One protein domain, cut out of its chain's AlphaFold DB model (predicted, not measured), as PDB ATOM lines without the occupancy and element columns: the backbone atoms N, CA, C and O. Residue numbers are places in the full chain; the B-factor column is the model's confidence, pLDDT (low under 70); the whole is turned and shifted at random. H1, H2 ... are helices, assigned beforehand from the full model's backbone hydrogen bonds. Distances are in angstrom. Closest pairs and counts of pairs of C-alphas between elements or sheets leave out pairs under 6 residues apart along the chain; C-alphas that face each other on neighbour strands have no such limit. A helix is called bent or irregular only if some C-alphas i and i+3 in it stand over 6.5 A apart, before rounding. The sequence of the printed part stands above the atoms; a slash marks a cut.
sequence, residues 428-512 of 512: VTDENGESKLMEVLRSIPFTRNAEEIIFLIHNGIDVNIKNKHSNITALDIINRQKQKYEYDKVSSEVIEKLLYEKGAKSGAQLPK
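What this domain is: This is residues 428 to 512 of the 512 residues of an uncharacterized protein of Helicobacter sp. MIT 03-1614 (UniProt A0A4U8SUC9). Two helical hairpins, H1 with H2 and H3 with H4, stand side by side as a small four-cornered bundle of short helices. The unnamed stretches 428 to 435, 459 to 473 and 502 to 512 gather largely at one side of the bundle. The printed part has 85 residues with four named helices, H1, H2, H3 and H4 in chain order, and no named strand; the class is all helix. It is compact, with a radius of gyration of the C-alphas of 11.9 A, and spans 33 by 28 by 22 A.

Where its parts are: H2, residues 446 to 458, is 17.2 A long and irregular, with C-alphas 448 and 451 8.1 A apart. H4, residues 489 to 501, is 18.2 A long and ends at C-alpha 501 (-9.301, 28.379, 1.224). H3, residues 474 to 484, measures 15.9 A. H1, residues 436 to 442, measures 10.0 A from C-alpha 436 at (-28.008, 30.863, -1.114).

How they stand to each other: H2 touches H4 at a shallow tilt of 24 degrees, the same way; their closest C-alphas, Thr 447 and Ser 491, are 6.2 A apart. H2 and H1 form a hairpin, opposite ways at a shallow tilt of 23 degrees, with closest C-alphas Leu 437 and Ile 453 at 6.5 A. H3 and H4 form another, opposite ways at a shallow tilt of 24 degrees, with closest C-alphas Leu 475 and Leu 499 at 7.3 A. H1 touches H3 the same way at a shallow tilt of 9 degrees, with closest C-alphas Met 438 and Ala 474 at 5.5 A. H1 and H4 are apart; H2 and H3 are only just apart, 8.5 A at the closest C-alphas. In H1, H3 and H4 every O i to N i+4 pair is within hydrogen-bond range; in H2, 6 of 9 are.

The domain as a whole: The farthest C-alphas, Glu 431 and Val 490, are 33.1 A apart. The printed part has no cut and ends at the chain's last residue, Lys 512. The link from H2 to H3, 15 residues, is long; the links from H1 to H2 and from H3 to H4 are tight. The mean pLDDT of the printed part is 87.9; residues 486 to 488 and residue 512 are under 70.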
ATOM      1  N   VAL A 428     -29.450  25.934   4.154       97.06
ATOM      2  CA  VAL A 428     -30.743  25.622   3.538       97.06
ATOM      3  C   VAL A 428     -30.620  25.624   2.009       97.06
ATOM      4  O   VAL A 428     -29.952  26.477   1.415       97.06
ATOM      5  N   THR A 429     -31.291  24.668   1.371       95.69
ATOM      6  CA  THR A 429     -31.367  24.561  -0.086       95.69
ATOM      7  C   THR A 429     -32.804  24.582  -0.580       95.69
ATOM      8  O   THR A 429     -33.704  24.117   0.120       95.69
ATOM      9  N   ASP A 430     -33.007  25.040  -1.813       93.50
ATOM     10  CA  ASP A 430     -34.315  24.973  -2.467       93.50
ATOM     11  C   ASP A 430     -34.694  23.534  -2.869       93.50
ATOM     12  O   ASP A 430     -33.976  22.552  -2.633       93.50
ATOM     13  N   GLU A 431     -35.842  23.395  -3.531       92.69
ATOM     14  CA  GLU A 431     -36.315  22.115  -4.063       92.69
ATOM     15  C   GLU A 431     -35.330  21.478  -5.063       92.69
ATOM     16  O   GLU A 431     -35.241  20.248  -5.130       92.69
ATOM     17  N   ASN A 432     -34.524  22.286  -5.757       91.75
ATOM     18  CA  ASN A 432     -33.477  21.865  -6.690       91.75
ATOM     19  C   ASN A 432     -32.128  21.580  -6.009       91.75
ATOM     20  O   ASN A 432     -31.193  21.151  -6.688       91.75
ATOM     21  N   GLY A 433     -32.012  21.765  -4.693       93.06
ATOM     22  CA  GLY A 433     -30.747  21.652  -3.964       93.06
ATOM     23  C   GLY A 433     -29.824  22.861  -4.137       93.06
ATOM     24  O   GLY A 433     -28.629  22.751  -3.884       93.06
ATOM     25  N   GLU A 434     -30.341  23.994  -4.604       92.69
ATOM     26  CA  GLU A 434     -29.588  25.238  -4.748       92.69
ATOM     27  C   GLU A 434     -29.455  25.945  -3.402       92.69
ATOM     28  O   GLU A 434     -30.452  26.178  -2.716       92.69
ATOM     29  N   SER A 435     -28.226  26.306  -3.030       94.88
ATOM     30  CA  SER A 435     -27.954  27.100  -1.830       94.88
ATOM     31  C   SER A 435     -28.027  28.600  -2.108       94.88
ATOM     32  O   SER A 435     -27.911  29.057  -3.249       94.88
ATOM     33  N   LYS A 436     -28.116  29.398  -1.038       95.06
ATOM     34  CA  LYS A 436     -28.008  30.863  -1.114       95.06
ATOM     35  C   LYS A 436     -26.724  31.318  -1.826       95.06
ATOM     36  O   LYS A 436     -26.772  32.222  -2.653       95.06
ATOM     37  N   LEU A 437     -25.588  30.658  -1.578       95.06
ATOM     38  CA  LEU A 437     -24.331  30.966  -2.271       95.06
ATOM     39  C   LEU A 437     -24.454  30.767  -3.789       95.06
ATOM     40  O   LEU A 437     -23.991  31.606  -4.558       95.06
ATOM     41  N   MET A 438     -25.099  29.686  -4.232       92.75
ATOM     42  CA  MET A 438     -25.306  29.419  -5.658       92.75
ATOM     43  C   MET A 438     -26.245  30.428  -6.320       92.75
ATOM     44  O   MET A 438     -26.026  30.796  -7.473       92.75
ATOM     45  N   GLU A 439     -27.283  30.878  -5.614       91.56
ATOM     46  CA  GLU A 439     -28.197  31.924  -6.086       91.56
ATOM     47  C   GLU A 439     -27.454  33.248  -6.297       91.56
ATOM     48  O   GLU A 439     -27.479  33.798  -7.401       91.56
ATOM     49  N   VAL A 440     -26.696  33.700  -5.295       90.94
ATOM     50  CA  VAL A 440     -25.920  34.948  -5.380       90.94
ATOM     51  C   VAL A 440     -24.841  34.863  -6.467       90.94
ATOM     52  O   VAL A 440     -24.650  35.823  -7.209       90.94
ATOM     53  N   LEU A 441     -24.186  33.710  -6.634       89.88
ATOM     54  CA  LEU A 441     -23.197  33.484  -7.697       89.88
ATOM     55  C   LEU A 441     -23.793  33.408  -9.105       89.88
ATOM     56  O   LEU A 441     -23.043  33.491 -10.075       89.88
ATOM     57  N   ARG A 442     -25.108  33.218  -9.254       87.56
ATOM     58  CA  ARG A 442     -25.789  33.234 -10.559       87.56
ATOM     59  C   ARG A 442     -26.261  34.613 -10.990       87.56
ATOM     60  O   ARG A 442     -26.634  34.757 -12.155       87.56
ATOM     61  N   SER A 443     -26.235  35.615 -10.113       82.62
ATOM     62  CA  SER A 443     -26.492  36.988 -10.538       82.62
ATOM     63  C   SER A 443     -25.423  37.424 -11.551       82.62
ATOM     64  O   SER A 443     -24.301  36.912 -11.567       82.62
ATOM     65  N   ILE A 444     -25.794  38.307 -12.480       73.88
ATOM     66  CA  ILE A 444     -24.923  38.724 -13.584       73.88
ATOM     67  C   ILE A 444     -24.807  40.255 -13.572       73.88
ATOM     68  O   ILE A 444     -25.818  40.932 -13.765       73.88
ATOM     69  N   PRO A 445     -23.594  40.820 -13.419       74.25
ATOM     70  CA  PRO A 445     -22.363  40.158 -12.969       74.25
ATOM     71  C   PRO A 445     -22.407  39.838 -11.466       74.25
ATOM     72  O   PRO A 445     -22.761  40.707 -10.670       74.25
ATOM     73  N   PHE A 446     -21.978  38.635 -11.067       70.44
ATOM     74  CA  PHE A 446     -21.985  38.211  -9.655       70.44
ATOM     75  C   PHE A 446     -21.086  39.074  -8.763       70.44
ATOM     76  O   PHE A 446     -21.312  39.178  -7.562       70.44
ATOM     77  N   THR A 447     -20.086  39.742  -9.349       71.25
ATOM     78  CA  THR A 447     -19.196  40.673  -8.644       71.25
ATOM     79  C   THR A 447     -19.932  41.878  -8.060       71.25
ATOM     80  O   THR A 447     -19.425  42.488  -7.126       71.25
ATOM     81  N   ARG A 448     -21.150  42.196  -8.529       78.25
ATOM     82  CA  ARG A 448     -22.017  43.192  -7.871       78.25
ATOM     83  C   ARG A 448     -22.439  42.784  -6.464       78.25
ATOM     84  O   ARG A 448     -22.738  43.661  -5.669       78.25
ATOM     85  N   ASN A 449     -22.415  41.487  -6.174       84.12
ATOM     86  CA  ASN A 449     -22.802  40.915  -4.892       84.12
ATOM     87  C   ASN A 449     -21.579  40.348  -4.146       84.12
ATOM     88  O   ASN A 449     -21.682  39.367  -3.406       84.12
ATOM     89  N   ALA A 450     -20.379  40.885  -4.409       88.06
ATOM     90  CA  ALA A 450     -19.145  40.368  -3.822       88.06
ATOM     91  C   ALA A 450     -19.179  40.412  -2.287       88.06
ATOM     92  O   ALA A 450     -18.733  39.466  -1.639       88.06
ATOM     93  N   GLU A 451     -19.752  41.465  -1.700       90.44
ATOM     94  CA  GLU A 451     -19.884  41.593  -0.247       90.44
ATOM     95  C   GLU A 451     -20.784  40.508   0.353       90.44
ATOM     96  O   GLU A 451     -20.439  39.929   1.385       90.44
ATOM     97  N   GLU A 452     -21.901  40.184  -0.300       92.44
ATOM     98  CA  GLU A 452     -22.816  39.109   0.085       92.44
ATOM     99  C   GLU A 452     -22.140  37.740  -0.001       92.44
ATOM    100  O   GLU A 452     -22.248  36.938   0.928       92.44
ATOM    101  N   ILE A 453     -21.401  37.478  -1.082       93.38
ATOM    102  CA  ILE A 453     -20.670  36.217  -1.275       93.38
ATOM    103  C   ILE A 453     -19.618  36.044  -0.179       93.38
ATOM    104  O   ILE A 453     -19.577  35.011   0.493       93.38
ATOM    105  N   ILE A 454     -18.791  37.069   0.037       93.75
ATOM    106  CA  ILE A 454     -17.750  37.070   1.069       93.75
ATOM    107  C   ILE A 454     -18.378  36.894   2.456       93.75
ATOM    108  O   ILE A 454     -17.865  36.134   3.278       93.75
ATOM    109  N   PHE A 455     -19.504  37.559   2.722       95.50
ATOM    110  CA  PHE A 455     -20.231  37.419   3.979       95.50
ATOM    111  C   PHE A 455     -20.698  35.978   4.218       95.50
ATOM    112  O   PHE A 455     -20.452  35.442   5.298       95.50
ATOM    113  N   LEU A 456     -21.318  35.332   3.228       96.44
ATOM    114  CA  LEU A 456     -21.785  33.945   3.345       96.44
ATOM    115  C   LEU A 456     -20.627  32.977   3.629       96.44
ATOM    116  O   LEU A 456     -20.720  32.154   4.539       96.44
ATOM    117  N   ILE A 457     -19.514  33.118   2.903       95.62
ATOM    118  CA  ILE A 457     -18.307  32.290   3.072       95.62
ATOM    119  C   ILE A 457     -17.712  32.460   4.479       95.62
ATOM    120  O   ILE A 457     -17.352  31.475   5.129       95.62
ATOM    121  N   HIS A 458     -17.627  33.693   4.983       95.56
ATOM    122  CA  HIS A 458     -17.123  33.949   6.333       95.56
ATOM    123  C   HIS A 458     -18.049  33.431   7.436       95.56
ATOM    124  O   HIS A 458     -17.549  33.011   8.477       95.56
ATOM    125  N   ASN A 459     -19.363  33.400   7.202       95.88
ATOM    126  CA  ASN A 459     -20.340  32.848   8.146       95.88
ATOM    127  C   ASN A 459     -20.496  31.320   8.047       95.88
ATOM    128  O   ASN A 459     -21.379  30.753   8.684       95.88
ATOM    129  N   GLY A 460     -19.621  30.639   7.298       94.81
ATOM    130  CA  GLY A 460     -19.524  29.180   7.321       94.81
ATOM    131  C   GLY A 460     -20.546  28.460   6.448       94.81
ATOM    132  O   GLY A 460     -20.892  27.320   6.754       94.81
ATOM    133  N   ILE A 461     -21.019  29.093   5.369       96.69
ATOM    134  CA  ILE A 461     -21.809  28.381   4.360       96.69
ATOM    135  C   ILE A 461     -20.997  27.212   3.783       96.69
ATOM    136  O   ILE A 461     -19.798  27.343   3.513       96.69
ATOM    137  N   ASP A 462     -21.647  26.072   3.575       96.81
ATOM    138  CA  ASP A 462     -21.040  24.920   2.925       96.81
ATOM    139  C   ASP A 462     -20.858  25.209   1.428       96.81
ATOM    140  O   ASP A 462     -21.798  25.242   0.630       96.81
ATOM    141  N   VAL A 463     -19.600  25.432   1.053       96.12
ATOM    142  CA  VAL A 463     -19.171  25.733  -0.318       96.12
ATOM    143  C   VAL A 463     -19.264  24.525  -1.259       96.12
ATOM    144  O   VAL A 463     -19.147  24.692  -2.474       96.12
ATOM    145  N   ASN A 464     -19.487  23.324  -0.714       95.75
ATOM    146  CA  ASN A 464     -19.554  22.055  -1.437       95.75
ATOM    147  C   ASN A 464     -20.983  21.520  -1.605       95.75
ATOM    148  O   ASN A 464     -21.149  20.391  -2.077       95.75
ATOM    149  N   ILE A 465     -22.015  22.304  -1.269       95.19
ATOM    150  CA  ILE A 465     -23.398  21.951  -1.614       95.19
ATOM    151  C   ILE A 465     -23.466  21.688  -3.123       95.19
ATOM    152  O   ILE A 465     -22.893  22.435  -3.919       95.19
ATOM    153  N   LYS A 466     -24.147  20.608  -3.512       92.31
ATOM    154  CA  LYS A 466     -24.422  20.259  -4.908       92.31
ATOM    155  C   LYS A 466     -25.905  20.410  -5.181       92.31
ATOM    156  O   LYS A 466     -26.721  19.885  -4.421       92.31
ATOM    157  N   ASN A 467     -26.249  21.016  -6.313       90.12
ATOM    158  CA  ASN A 467     -27.628  20.934  -6.772       90.12
ATOM    159  C   ASN A 467     -27.984  19.503  -7.212       90.12
ATOM    160  O   ASN A 467     -27.130  18.721  -7.642       90.12
ATOM    161  N   LYS A 468     -29.268  19.159  -7.121       88.62
ATOM    162  CA  LYS A 468     -29.773  17.798  -7.359       88.62
ATOM    163  C   LYS A 468     -29.688  17.381  -8.827       88.62
ATOM    164  O   LYS A 468     -29.520  16.204  -9.118       88.62
ATOM    165  N   HIS A 469     -29.815  18.337  -9.749       80.75
ATOM    166  CA  HIS A 469     -29.996  18.034 -11.175       80.75
ATOM    167  C   HIS A 469     -28.693  17.969 -11.965       80.75
ATOM    168  O   HIS A 469     -28.514  17.085 -12.795       80.75
ATOM    169  N   SER A 470     -27.785  18.920 -11.742       83.81
ATOM    170  CA  SER A 470     -26.558  19.046 -12.544       83.81
ATOM    171  C   SER A 470     -25.291  18.722 -11.762       83.81
ATOM    172  O   SER A 470     -24.207  18.795 -12.339       83.81
ATOM    173  N   ASN A 471     -25.424  18.325 -10.490       88.31
ATOM    174  CA  ASN A 471     -24.313  18.064  -9.579       88.31
ATOM    175  C   ASN A 471     -23.302  19.216  -9.547       88.31
ATOM    176  O   ASN A 471     -22.122  18.965  -9.363       88.31
ATOM    177  N   ILE A 472     -23.727  20.461  -9.768       91.12
ATOM    178  CA  ILE A 472     -22.814  21.610  -9.772       91.12
ATOM    179  C   ILE A 472     -22.712  22.233  -8.390       91.12
ATOM    180  O   ILE A 472     -23.671  22.212  -7.623       91.12
ATOM    181  N   THR A 473     -21.550  22.816  -8.128       93.69
ATOM    182  CA  THR A 473     -21.176  23.518  -6.895       93.69
ATOM    183  C   THR A 473     -21.000  25.019  -7.144       93.69
ATOM    184  O   THR A 473     -21.041  25.486  -8.288       93.69
ATOM    185  N   ALA A 474     -20.735  25.786  -6.083       91.88
ATOM    186  CA  ALA A 474     -20.345  27.193  -6.182       91.88
ATOM    187  C   ALA A 474     -19.136  27.410  -7.121       91.88
ATOM    188  O   ALA A 474     -19.134  28.337  -7.935       91.88
ATOM    189  N   LEU A 475     -18.140  26.516  -7.064       91.88
ATOM    190  CA  LEU A 475     -16.927  26.608  -7.880       91.88
ATOM    191  C   LEU A 475     -17.221  26.416  -9.379       91.88
ATOM    192  O   LEU A 475     -16.683  27.133 -10.224       91.88
ATOM    193  N   ASP A 476     -18.122  25.492  -9.721       92.12
ATOM    194  CA  ASP A 476     -18.535  25.261 -11.111       92.12
ATOM    195  C   ASP A 476     -19.251  26.478 -11.710       92.12
ATOM    196  O   ASP A 476     -19.068  26.790 -12.891       92.12
ATOM    197  N   ILE A 477     -20.058  27.180 -10.907       90.62
ATOM    198  CA  ILE A 477     -20.788  28.378 -11.343       90.62
ATOM    199  C   ILE A 477     -19.804  29.498 -11.695       90.62
ATOM    200  O   ILE A 477     -19.900  30.054 -12.791       90.62
ATOM    201  N   ILE A 478     -18.828  29.784 -10.826       87.75
ATOM    202  CA  ILE A 478     -17.804  30.814 -11.082       87.75
ATOM    203  C   ILE A 478     -17.016  30.500 -12.351       87.75
ATOM    204  O   ILE A 478     -16.858  31.370 -13.209       87.75
ATOM    205  N   ASN A 479     -16.572  29.254 -12.519       86.88
ATOM    206  CA  ASN A 479     -15.803  28.851 -13.696       86.88
ATOM    207  C   ASN A 479     -16.591  29.033 -15.000       86.88
ATOM    208  O   ASN A 479     -16.041  29.519 -15.989       86.88
ATOM    209  N   ARG A 480     -17.891  28.712 -15.004       86.56
ATOM    210  CA  ARG A 480     -18.773  28.945 -16.163       86.56
ATOM    211  C   ARG A 480     -18.995  30.430 -16.436       86.56
ATOM    212  O   ARG A 480     -18.983  30.841 -17.593       86.56
ATOM    213  N   GLN A 481     -19.198  31.228 -15.391       81.31
ATOM    214  CA  GLN A 481     -19.386  32.674 -15.510       81.31
ATOM    215  C   GLN A 481     -18.143  33.350 -16.112       81.31
ATOM    216  O   GLN A 481     -18.279  34.105 -17.072       81.31
ATOM    217  N   LYS A 482     -16.938  33.005 -15.634       76.75
ATOM    218  CA  LYS A 482     -15.651  33.520 -16.147       76.75
ATOM    219  C   LYS A 482     -15.421  33.214 -17.628       76.75
ATOM    220  O   LYS A 482     -14.839  34.025 -18.334       76.75
ATOM    221  N   GLN A 483     -15.856  32.045 -18.101       76.31
ATOM    222  CA  GLN A 483     -15.723  31.672 -19.516       76.31
ATOM    223  C   GLN A 483     -16.669  32.460 -20.425       76.31
ATOM    224  O   GLN A 483     -16.367  32.667 -21.597       76.31
ATOM    225  N   LYS A 484     -17.838  32.850 -19.908       74.69
ATOM    226  CA  LYS A 484     -18.926  33.404 -20.716       74.69
ATOM    227  C   LYS A 484     -18.887  34.931 -20.829       74.69
ATOM    228  O   LYS A 484     -19.472  35.470 -21.765       74.69
ATOM    229  N   TYR A 485     -18.228  35.625 -19.907       70.44
ATOM    230  CA  TYR A 485     -18.286  37.081 -19.820       70.44
ATOM    231  C   TYR A 485     -16.968  37.676 -19.298       70.44
ATOM    232  O   TYR A 485     -16.302  37.094 -18.444       70.44
ATOM    233  N   GLU A 486     -16.619  38.864 -19.792       65.00
ATOM    234  CA  GLU A 486     -15.447  39.632 -19.367       65.00
ATOM    235  C   GLU A 486     -15.814  40.468 -18.122       65.00
ATOM    236  O   GLU A 486     -16.668  41.353 -18.190       65.00
ATOM    237  N   TYR A 487     -15.246  40.137 -16.957       68.19
ATOM    238  CA  TYR A 487     -15.638  40.700 -15.654       68.19
ATOM    239  C   TYR A 487     -14.465  41.309 -14.885       68.19
ATOM    240  O   TYR A 487     -13.308  41.096 -15.239       68.19
ATOM    241  N   ASP A 488     -14.776  42.017 -13.787       69.25
ATOM    242  CA  ASP A 488     -13.785  42.471 -12.810       69.25
ATOM    243  C   ASP A 488     -12.959  41.282 -12.289       69.25
ATOM    244  O   ASP A 488     -13.385  40.468 -11.457       69.25
ATOM    245  N   LYS A 489     -11.756  41.180 -12.848       72.50
ATOM    246  CA  LYS A 489     -10.804  40.108 -12.593       72.50
ATOM    247  C   LYS A 489     -10.377  40.081 -11.127       72.50
ATOM    248  O   LYS A 489     -10.203  39.003 -10.574       72.50
ATOM    249  N   VAL A 490     -10.293  41.242 -10.477       75.25
ATOM    250  CA  VAL A 490      -9.821  41.343  -9.092       75.25
ATOM    251  C   VAL A 490     -10.841  40.727  -8.136       75.25
ATOM    252  O   VAL A 490     -10.502  39.825  -7.372       75.25
ATOM    253  N   SER A 491     -12.109  41.141  -8.211       77.69
ATOM    254  CA  SER A 491     -13.161  40.612  -7.328       77.69
ATOM    255  C   SER A 491     -13.421  39.116  -7.540       77.69
ATOM    256  O   SER A 491     -13.654  38.379  -6.581       77.69
ATOM    257  N   SER A 492     -13.354  38.643  -8.790       80.12
ATOM    258  CA  SER A 492     -13.530  37.218  -9.100       80.12
ATOM    259  C   SER A 492     -12.381  36.346  -8.578       80.12
ATOM    260  O   SER A 492     -12.653  35.291  -8.005       80.12
ATOM    261  N   GLU A 493     -11.126  36.795  -8.692       85.00
ATOM    262  CA  GLU A 493      -9.959  36.102  -8.124       85.00
ATOM    263  C   GLU A 493     -10.013  36.037  -6.591       85.00
ATOM    264  O   GLU A 493      -9.692  35.000  -6.009       85.00
ATOM    265  N   VAL A 494     -10.464  37.108  -5.928       89.88
ATOM    266  CA  VAL A 494     -10.625  37.137  -4.464       89.88
ATOM    267  C   VAL A 494     -11.648  36.099  -4.001       89.88
ATOM    268  O   VAL A 494     -11.350  35.306  -3.107       89.88
ATOM    269  N   ILE A 495     -12.833  36.067  -4.617       90.88
ATOM    270  CA  ILE A 495     -13.898  35.116  -4.264       90.88
ATOM    271  C   ILE A 495     -13.455  33.674  -4.536       90.88
ATOM    272  O   ILE A 495     -13.674  32.793  -3.708       90.88
ATOM    273  N   GLU A 496     -12.813  33.423  -5.676       90.00
ATOM    274  CA  GLU A 496     -12.305  32.097  -6.025       90.00
ATOM    275  C   GLU A 496     -11.246  31.615  -5.024       90.00
ATOM    276  O   GLU A 496     -11.322  30.486  -4.535       90.00
ATOM    277  N   LYS A 497     -10.299  32.484  -4.655       92.12
ATOM    278  CA  LYS A 497      -9.294  32.179  -3.633       92.12
ATOM    279  C   LYS A 497      -9.945  31.826  -2.293       92.12
ATOM    280  O   LYS A 497      -9.592  30.808  -1.705       92.12
ATOM    281  N   LEU A 498     -10.926  32.615  -1.853       94.69
ATOM    282  CA  LEU A 498     -11.702  32.363  -0.631       94.69
ATOM    283  C   LEU A 498     -12.414  31.003  -0.658       94.69
ATOM    284  O   LEU A 498     -12.415  30.282   0.340       94.69
ATOM    285  N   LEU A 499     -13.000  30.623  -1.794       93.62
ATOM    286  CA  LEU A 499     -13.631  29.312  -1.950       93.62
ATOM    287  C   LEU A 499     -12.612  28.175  -1.818       93.62
ATOM    288  O   LEU A 499     -12.868  27.220  -1.084       93.62
ATOM    289  N   TYR A 500     -11.446  28.278  -2.463       94.50
ATOM    290  CA  TYR A 500     -10.384  27.276  -2.312       94.50
ATOM    291  C   TYR A 500      -9.855  27.196  -0.877       94.50
ATOM    292  O   TYR A 500      -9.653  26.094  -0.370       94.50
ATOM    293  N   GLU A 501      -9.688  28.332  -0.195       95.31
ATOM    294  CA  GLU A 501      -9.301  28.379   1.224       95.31
ATOM    295  C   GLU A 501     -10.318  27.662   2.125       95.31
ATOM    296  O   GLU A 501      -9.937  27.032   3.112       95.31
ATOM    297  N   LYS A 502     -11.609  27.699   1.772       96.06
ATOM    298  CA  LYS A 502     -12.673  26.935   2.445       96.06
ATOM    299  C   LYS A 502     -12.839  25.502   1.932       96.06
ATOM    300  O   LYS A 502     -13.761  24.810   2.357       96.06
ATOM    301  N   GLY A 503     -11.948  25.028   1.063       94.81
ATOM    302  CA  GLY A 503     -11.965  23.659   0.555       94.81
ATOM    303  C   GLY A 503     -13.083  23.387  -0.452       94.81
ATOM    304  O   GLY A 503     -13.587  22.261  -0.505       94.81
ATOM    305  N   ALA A 504     -13.485  24.396  -1.230       94.81
ATOM    306  CA  ALA A 504     -14.434  24.223  -2.321       94.81
ATOM    307  C   ALA A 504     -13.880  23.273  -3.389       94.81
ATOM    308  O   ALA A 504     -12.727  23.377  -3.816       94.81
ATOM    309  N   LYS A 505     -14.727  22.353  -3.832       94.25
ATOM    310  CA  LYS A 505     -14.459  21.364  -4.873       94.25
ATOM    311  C   LYS A 505     -15.472  21.527  -5.990       94.25
ATOM    312  O   LYS A 505     -16.589  21.977  -5.753       94.25
ATOM    313  N   SER A 506     -15.099  21.132  -7.202       91.88
ATOM    314  CA  SER A 506     -16.071  21.011  -8.287       91.88
ATOM    315  C   SER A 506     -17.013  19.841  -8.026       91.88
ATOM    316  O   SER A 506     -16.673  18.871  -7.345       91.88
ATOM    317  N   GLY A 507     -18.191  19.885  -8.633       88.06
ATOM    318  CA  GLY A 507     -19.178  18.819  -8.551       88.06
ATOM    319  C   GLY A 507     -18.646  17.446  -8.947       88.06
ATOM    320  O   GLY A 507     -18.973  16.440  -8.324       88.06
ATOM    321  N   ALA A 508     -17.758  17.412  -9.944       87.81
ATOM    322  CA  ALA A 508     -17.099  16.195 -10.416       87.81
ATOM    323  C   ALA A 508     -16.092  15.603  -9.409       87.81
ATOM    324  O   ALA A 508     -15.753  14.427  -9.508       87.81
ATOM    325  N   GLN A 509     -15.596  16.408  -8.465       90.12
ATOM    326  CA  GLN A 509     -14.658  15.992  -7.417       90.12
ATOM    327  C   GLN A 509     -15.361  15.505  -6.143       90.12
ATOM    328  O   GLN A 509     -14.701  15.004  -5.228       90.12
ATOM    329  N   LEU A 510     -16.679  15.681  -6.050       88.69
ATOM    330  CA  LEU A 510     -17.483  15.252  -4.914       88.69
ATOM    331  C   LEU A 510     -18.106  13.870  -5.183       88.69
ATOM    332  O   LEU A 510     -18.331  13.513  -6.342       88.69
ATOM    333  N   PRO A 511     -18.390  13.072  -4.134       81.44
ATOM    334  CA  PRO A 511     -19.071  11.784  -4.283       81.44
ATOM    335  C   PRO A 511     -20.386  11.957  -5.046       81.44
ATOM    336  O   PRO A 511     -21.030  12.995  -4.888       81.44
ATOM    337  N   LYS A 512     -20.772  10.975  -5.870       68.56
ATOM    338  CA  LYS A 512     -22.049  11.016  -6.600       68.56
ATOM    339  C   LYS A 512     -23.225  11.038  -5.639       68.56
ATOM    340  O   LYS A 512     -23.273  10.141  -4.772       68.56
TER     341      LYS A 512